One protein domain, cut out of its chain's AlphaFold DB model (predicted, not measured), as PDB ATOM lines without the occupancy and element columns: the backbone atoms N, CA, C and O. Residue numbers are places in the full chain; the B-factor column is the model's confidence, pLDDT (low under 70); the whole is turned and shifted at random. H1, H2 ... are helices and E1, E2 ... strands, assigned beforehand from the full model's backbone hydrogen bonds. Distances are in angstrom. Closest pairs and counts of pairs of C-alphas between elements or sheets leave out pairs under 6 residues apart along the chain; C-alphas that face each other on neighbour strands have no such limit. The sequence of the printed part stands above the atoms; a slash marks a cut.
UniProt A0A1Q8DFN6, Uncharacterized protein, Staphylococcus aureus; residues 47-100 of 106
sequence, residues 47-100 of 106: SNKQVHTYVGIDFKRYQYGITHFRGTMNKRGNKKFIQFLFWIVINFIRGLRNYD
ATOM      1  N   SER A  47     382.152 454.860 396.917       86.94
ATOM      2  CA  SER A  47     383.087 454.981 398.038       86.94
ATOM      3  C   SER A  47     383.911 453.714 398.228       86.94
ATOM      4  O   SER A  47     383.382 452.604 398.149       86.94
ATOM      5  N   ASN A  48     385.180 453.882 398.603       83.19
ATOM      6  CA  ASN A  48     386.110 452.786 398.891       83.19
ATOM      7  C   ASN A  48     385.580 451.830 399.973       83.19
ATOM      8  O   ASN A  48     385.780 450.622 399.884       83.19
ATOM      9  N   LYS A  49     384.810 452.330 400.953       81.56
ATOM     10  CA  LYS A  49     384.175 451.479 401.979       81.56
ATOM     11  C   LYS A  49     383.200 450.462 401.377       81.56
ATOM     12  O   LYS A  49     383.128 449.322 401.836       81.56
ATOM     13  N   GLN A  50     382.465 450.857 400.336       81.88
ATOM     14  CA  GLN A  50     381.532 449.967 399.640       81.88
ATOM     15  C   GLN A  50     382.292 448.884 398.877       81.88
ATOM     16  O   GLN A  50     381.889 447.725 398.912       81.88
ATOM     17  N   VAL A  51     383.433 449.238 398.279       82.88
ATOM     18  CA  VAL A  51     384.335 448.281 397.625       82.88
ATOM     19  C   VAL A  51     384.859 447.258 398.631       82.88
ATOM     20  O   VAL A  51     384.732 446.058 398.403       82.88
ATOM     21  N   HIS A  52     385.381 447.711 399.775       79.94
ATOM     22  CA  HIS A  52     385.925 446.824 400.810       79.94
ATOM     23  C   HIS A  52     384.863 445.845 401.330       79.94
ATOM     24  O   HIS A  52     385.141 444.656 401.498       79.94
ATOM     25  N   THR A  53     383.631 446.331 401.505       79.94
ATOM     26  CA  THR A  53     382.481 445.522 401.935       79.94
ATOM     27  C   THR A  53     382.036 444.539 400.846       79.94
ATOM     28  O   THR A  53     381.746 443.383 401.141       79.94
ATOM     29  N   TYR A  54     382.006 444.971 399.580       79.94
ATOM     30  CA  TYR A  54     381.616 444.137 398.439       79.94
ATOM     31  C   TYR A  54     382.602 442.994 398.198       79.94
ATOM     32  O   TYR A  54     382.198 441.844 398.004       79.94
ATOM     33  N   VAL A  55     383.900 443.300 398.226       79.38
ATOM     34  CA  VAL A  55     384.948 442.288 398.098       79.38
ATOM     35  C   VAL A  55     384.989 441.412 399.350       79.38
ATOM     36  O   VAL A  55     385.195 440.210 399.235       79.38
ATOM     37  N   GLY A  56     384.700 441.973 400.527       74.88
ATOM     38  CA  GLY A  56     384.712 441.254 401.801       74.88
ATOM     39  C   GLY A  56     386.102 441.170 402.432       74.88
ATOM     40  O   GLY A  56     386.385 440.202 403.128       74.88
ATOM     41  N   ILE A  57     386.963 442.160 402.168       73.62
ATOM     42  CA  ILE A  57     388.309 442.287 402.770       73.62
ATOM     43  C   ILE A  57     388.241 443.012 404.130       73.62
ATOM     44  O   ILE A  57     389.225 443.086 404.860       73.62
ATOM     45  N   ASP A  58     387.069 443.526 404.511       72.06
ATOM     46  CA  ASP A  58     386.895 444.240 405.774       72.06
ATOM     47  C   ASP A  58     386.837 443.271 406.973       72.06
ATOM     48  O   ASP A  58     385.884 442.504 407.162       72.06
ATOM     49  N   PHE A  59     387.885 443.286 407.800       63.06
ATOM     50  CA  PHE A  59     387.940 442.525 409.047       63.06
ATOM     51  C   PHE A  59     387.319 443.350 410.174       63.06
ATOM     52  O   PHE A  59     387.741 444.479 410.425       63.06
ATOM     53  N   LYS A  60     386.384 442.779 410.941       60.03
ATOM     54  CA  LYS A  60     385.994 443.407 412.208       60.03
ATOM     55  C   LYS A  60     387.178 443.347 413.168       60.03
ATOM     56  O   LYS A  60     387.602 442.264 413.555       60.03
ATOM     57  N   ARG A  61     387.677 444.503 413.598       60.12
ATOM     58  CA  ARG A  61     388.533 444.606 414.783       60.12
ATOM     59  C   ARG A  61     387.647 444.984 415.963       60.12
ATOM     60  O   ARG A  61     387.119 446.088 415.999       60.12
ATOM     61  N   TYR A  62     387.454 444.059 416.901       58.44
ATOM     62  CA  TYR A  62     386.861 444.383 418.196       58.44
ATOM     63  C   TYR A  62     387.990 444.760 419.159       58.44
ATOM     64  O   TYR A  62     388.870 443.944 419.437       58.44
ATOM     65  N   GLN A  63     387.967 446.001 419.646       56.56
ATOM     66  CA  GLN A  63     388.812 446.476 420.740       56.56
ATOM     67  C   GLN A  63     387.916 446.772 421.943       56.56
ATOM     68  O   GLN A  63     387.128 447.712 421.913       56.56
ATOM     69  N   TYR A  64     388.042 445.961 422.991       57.31
ATOM     70  CA  TYR A  64     387.556 446.276 424.333       57.31
ATOM     71  C   TYR A  64     388.801 446.421 425.218       57.31
ATOM     72  O   TYR A  64     389.452 445.426 425.546       57.31
ATOM     73  N   GLY A  65     389.173 447.662 425.546       68.88
ATOM     74  CA  GLY A  65     390.349 447.961 426.374       68.88
ATOM     75  C   GLY A  65     391.686 447.484 425.775       68.88
ATOM     76  O   GLY A  65     391.937 447.662 424.586       68.88
ATOM     77  N   ILE A  66     392.541 446.890 426.619       64.38
ATOM     78  CA  ILE A  66     393.929 446.455 426.328       64.38
ATOM     79  C   ILE A  66     393.968 445.163 425.478       64.38
ATOM     80  O   ILE A  66     394.985 444.804 424.889       64.38
ATOM     81  N   THR A  67     392.845 444.452 425.381       57.50
ATOM     82  CA  THR A  67     392.738 443.155 424.703       57.50
ATOM     83  C   THR A  67     392.324 443.299 423.241       57.50
ATOM     84  O   THR A  67     391.219 443.744 422.919       57.50
ATOM     85  N   HIS A  68     393.200 442.857 422.335       59.41
ATOM     86  CA  HIS A  68     392.899 442.736 420.911       59.41
ATOM     87  C   HIS A  68     392.258 441.377 420.619       59.41
ATOM     88  O   HIS A  68     392.930 440.347 420.639       59.41
ATOM     89  N   PHE A  69     390.966 441.362 420.289       59.69
ATOM     90  CA  PHE A  69     390.321 440.154 419.778       59.69
ATOM     91  C   PHE A  69     390.491 440.072 418.258       59.69
ATOM     92  O   PHE A  69     390.158 441.011 417.527       59.69
ATOM     93  N   ARG A  70     390.978 438.924 417.762       58.31
ATOM     94  CA  ARG A  70     390.931 438.580 416.331       58.31
ATOM     95  C   ARG A  70     389.462 438.404 415.946       58.31
ATOM     96  O   ARG A  70     388.885 437.338 416.138       58.31
ATOM     97  N   GLY A  71     388.835 439.469 415.456       56.19
ATOM     98  CA  GLY A  71     387.470 439.375 414.956       56.19
ATOM     99  C   GLY A  71     387.405 438.497 413.709       56.19
ATOM    100  O   GLY A  71     388.351 438.405 412.922       56.19
ATOM    101  N   THR A  72     386.278 437.815 413.544       58.19
ATOM    102  CA  THR A  72     385.993 437.006 412.362       58.19
ATOM    103  C   THR A  72     385.720 437.904 411.155       58.19
ATOM    104  O   THR A  72     385.212 439.023 411.281       58.19
ATOM    105  N   MET A  73     386.078 437.419 409.962       58.53
ATOM    106  CA  MET A  73     385.811 438.118 408.703       58.53
ATOM    107  C   MET A  73     384.301 438.336 408.575       58.53
ATOM    108  O   MET A  73     383.504 437.395 408.630       58.53
ATOM    109  N   ASN A  74     383.897 439.594 408.489       56.06
ATOM    110  CA  ASN A  74     382.531 439.994 408.754       56.06
ATOM    111  C   ASN A  74     381.767 440.067 407.425       56.06
ATOM    112  O   ASN A  74     382.253 440.696 406.499       56.06
ATOM    113  N   LYS A  75     380.597 439.410 407.328       56.03
ATOM    114  CA  LYS A  75     379.770 439.283 406.104       56.03
ATOM    115  C   LYS A  75     380.602 438.963 404.850       56.03
ATOM    116  O   LYS A  75     381.048 439.854 404.143       56.03
ATOM    117  N   ARG A  76     380.771 437.665 404.562       61.09
ATOM    118  CA  ARG A  76     381.449 437.152 403.356       61.09
ATOM    119  C   ARG A  76     380.983 437.950 402.129       61.09
ATOM    120  O   ARG A  76     379.834 437.791 401.725       61.09
ATOM    121  N   GLY A  77     381.858 438.800 401.590       66.88
ATOM    122  CA  GLY A  77     381.632 439.526 400.342       66.88
ATOM    123  C   GLY A  77     381.465 438.559 399.165       66.88
ATOM    124  O   GLY A  77     381.135 437.381 399.331       66.88
ATOM    125  N   ASN A  78     381.706 439.011 397.939       80.00
ATOM    126  CA  ASN A  78     381.577 438.135 396.778       80.00
ATOM    127  C   ASN A  78     382.601 436.976 396.837       80.00
ATOM    128  O   ASN A  78     383.765 437.136 396.472       80.00
ATOM    129  N   LYS A  79     382.154 435.777 397.248       81.06
ATOM    130  CA  LYS A  79     383.005 434.580 397.400       81.06
ATOM    131  C   LYS A  79     383.801 434.255 396.135       81.06
ATOM    132  O   LYS A  79     384.972 433.910 396.231       81.06
ATOM    133  N   LYS A  80     383.187 434.403 394.954       84.50
ATOM    134  CA  LYS A  80     383.853 434.146 393.665       84.50
ATOM    135  C   LYS A  80     384.951 435.172 393.385       84.50
ATOM    136  O   LYS A  80     385.904 434.877 392.678       84.50
ATOM    137  N   PHE A  81     384.809 436.394 393.896       83.69
ATOM    138  CA  PHE A  81     385.824 437.435 393.781       83.69
ATOM    139  C   PHE A  81     387.012 437.164 394.706       83.69
ATOM    140  O   PHE A  81     388.143 437.189 394.235       83.69
ATOM    141  N   ILE A  82     386.758 436.815 395.973       82.62
ATOM    142  CA  ILE A  82     387.809 436.421 396.927       82.62
ATOM    143  C   ILE A  82     388.573 435.200 396.410       82.62
ATOM    144  O   ILE A  82     389.797 435.213 396.368       82.62
ATOM    145  N   GLN A  83     387.856 434.159 395.980       86.06
ATOM    146  CA  GLN A  83     388.473 432.944 395.449       86.06
ATOM    147  C   GLN A  83     389.338 433.248 394.222       86.06
ATOM    148  O   GLN A  83     390.427 432.704 394.085       86.06
ATOM    149  N   PHE A  84     388.878 434.141 393.347       88.31
ATOM    150  CA  PHE A  84     389.649 434.570 392.188       88.31
ATOM    151  C   PHE A  84     390.932 435.322 392.577       88.31
ATOM    152  O   PHE A  84     391.993 434.974 392.069       88.31
ATOM    153  N   LEU A  85     390.870 436.285 393.510       85.44
ATOM    154  CA  LEU A  85     392.083 436.958 394.007       85.44
ATOM    155  C   LEU A  85     393.052 435.976 394.659       85.44
ATOM    156  O   LEU A  85     394.252 436.050 394.425       85.44
ATOM    157  N   PHE A  86     392.529 435.044 395.452       86.94
ATOM    158  CA  PHE A  86     393.332 434.007 396.086       86.94
ATOM    159  C   PHE A  86     394.092 433.171 395.049       86.94
ATOM    160  O   PHE A  86     395.292 432.958 395.194       86.94
ATOM    161  N   TRP A  87     393.428 432.765 393.962       88.62
ATOM    162  CA  TRP A  87     394.084 432.054 392.864       88.62
ATOM    163  C   TRP A  87     395.130 432.897 392.135       88.62
ATOM    164  O   TRP A  87     396.168 432.357 391.768       88.62
ATOM    165  N   ILE A  88     394.900 434.200 391.946       86.81
ATOM    166  CA  ILE A  88     395.908 435.107 391.373       86.81
ATOM    167  C   ILE A  88     397.163 435.132 392.252       86.81
ATOM    168  O   ILE A  88     398.262 434.901 391.758       86.81
ATOM    169  N   VAL A  89     396.998 435.336 393.562       86.06
ATOM    170  CA  VAL A  89     398.123 435.369 394.510       86.06
ATOM    171  C   VAL A  89     398.862 434.030 394.529       86.06
ATOM    172  O   VAL A  89     400.088 434.005 394.470       86.06
ATOM    173  N   ILE A  90     398.139 432.905 394.530       87.12
ATOM    174  CA  ILE A  90     398.753 431.576 394.421       87.12
ATOM    175  C   ILE A  90     399.537 431.423 393.118       87.12
ATOM    176  O   ILE A  90     400.625 430.852 393.144       87.12
ATOM    177  N   ASN A  91     399.016 431.903 391.985       85.38
ATOM    178  CA  ASN A  91     399.730 431.837 390.711       85.38
ATOM    179  C   ASN A  91     401.035 432.636 390.760       85.38
ATOM    180  O   ASN A  91     402.060 432.119 390.322       85.38
ATOM    181  N   PHE A  92     401.036 433.823 391.369       83.69
ATOM    182  CA  PHE A  92     402.270 434.585 391.575       83.69
ATOM    183  C   PHE A  92     403.265 433.856 392.478       83.69
ATOM    184  O   PHE A  92     404.432 433.742 392.117       83.69
ATOM    185  N   ILE A  93     402.808 433.290 393.599       83.44
ATOM    186  CA  ILE A  93     403.668 432.524 394.515       83.44
ATOM    187  C   ILE A  93     404.253 431.288 393.814       83.44
ATOM    188  O   ILE A  93     405.438 430.997 393.931       83.44
ATOM    189  N   ARG A  94     403.451 430.556 393.038       82.56
ATOM    190  CA  ARG A  94     403.928 429.397 392.260       82.56
ATOM    191  C   ARG A  94     404.893 429.811 391.148       82.56
ATOM    192  O   ARG A  94     405.800 429.054 390.817       82.56
ATOM    193  N   GLY A  95     404.686 430.999 390.589       78.75
ATOM    194  CA  GLY A  95     405.485 431.590 389.525       78.75
ATOM    195  C   GLY A  95     406.799 432.229 389.979       78.75
ATOM    196  O   GLY A  95     407.571 432.614 389.113       78.75
ATOM    197  N   LEU A  96     407.097 432.292 391.284       73.44
ATOM    198  CA  LEU A  96     408.322 432.895 391.846       73.44
ATOM    199  C   LEU A  96     409.627 432.396 391.216       73.44
ATOM    200  O   LEU A  96     410.613 433.118 391.178       73.44
ATOM    201  N   ARG A  97     409.657 431.141 390.757       70.06
ATOM    202  CA  ARG A  97     410.841 430.565 390.100       70.06
ATOM    203  C   ARG A  97     410.998 430.994 388.642       70.06
ATOM    204  O   ARG A  97     412.090 430.877 388.102       70.06
ATOM    205  N   ASN A  98     409.913 431.443 388.018       73.44
ATOM    206  CA  ASN A  98     409.837 431.731 386.587       73.44
ATOM    207  C   ASN A  98     409.706 433.232 386.298       73.44
ATOM    208  O   ASN A  98     409.961 433.656 385.175       73.44
ATOM    209  N   TYR A  99     409.285 434.018 387.288       72.38
ATOM    210  CA  TYR A  99     408.976 435.433 387.158       72.38
ATOM    211  C   TYR A  99     409.580 436.203 388.326       72.38
ATOM    212  O   TYR A  99     409.386 435.822 389.483       72.38
ATOM    213  N   ASP A 100     410.261 437.304 388.022       68.06
ATOM    214  CA  ASP A 100     410.786 438.206 389.041       68.06
ATOM    215  C   ASP A 100     409.623 439.028 389.619       68.06
ATOM    216  O   ASP A 100     409.134 439.977 389.008       68.06
TER     217      ASP A 100
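AT A GLANCE: This is residues 47 to 100 of the 106 residues of an uncharacterized protein of Staphylococcus aureus (UniProt A0A1Q8DFN6). Picture an open V: one arm is the long helix H2, the other a thin hairpin of chain tipped by the short strands E1 and E2, and the short helix H1 sits at the corner, crosswise to H2. The far part of the helix arm sticks out, with residues 86 to 91 and 93 to 99 standing free. The printed part has 54 residues, with two named helices and two named strands in the order H1, E1, E2, H2; the sheet E1 - E2 is antiparallel and the class is mostly helix. It is only just extended, close to loose, with a radius of gyration of the C-alphas of 15.3 A, and elongated, spanning 47 by 26 by 18 A.

IN THESE COORDINATES: Find C-alpha 48 at (386.110, 452.786, 398.891); from there H1 runs through residues 48 to 55, 10.6 A. Go on to E1, residues 62 to 64, 6.5 A, and E2, residues 67 to 69, 6.3 A. H2, residues 79 to 95, runs 24.0 A from C-alpha 79 at (383.005, 434.580, 397.400) to C-alpha 95 at (405.485, 431.590, 389.525).

HOW THE PARTS SIT: Look at Val 55 and Phe 81, whose C-alphas, 6.6 A apart, are the closest of H1 and H2. The helices only just touch, with 3 pairs of C-alphas within 8 A, and H2 does so with residues 79 to 82 alone. Their lines are about perpendicular, at 86 degrees. E1 and E2 form a hairpin, antiparallel at 159 degrees; N 69 and O 62, 3.4 A apart, are within hydrogen-bond range. H1 and E2 are apart, as are E1 and H2. In H1 and H2 every O i to N i+4 pair is within hydrogen-bond range.

THE WHOLE: The two farthest C-alphas, those of Gly 65 and Asn 98, are 47.2 A apart. The printed part has no cut and no long link. The mean pLDDT of the printed part is 73.5; residues 59 to 77 and residue 100 are under 70.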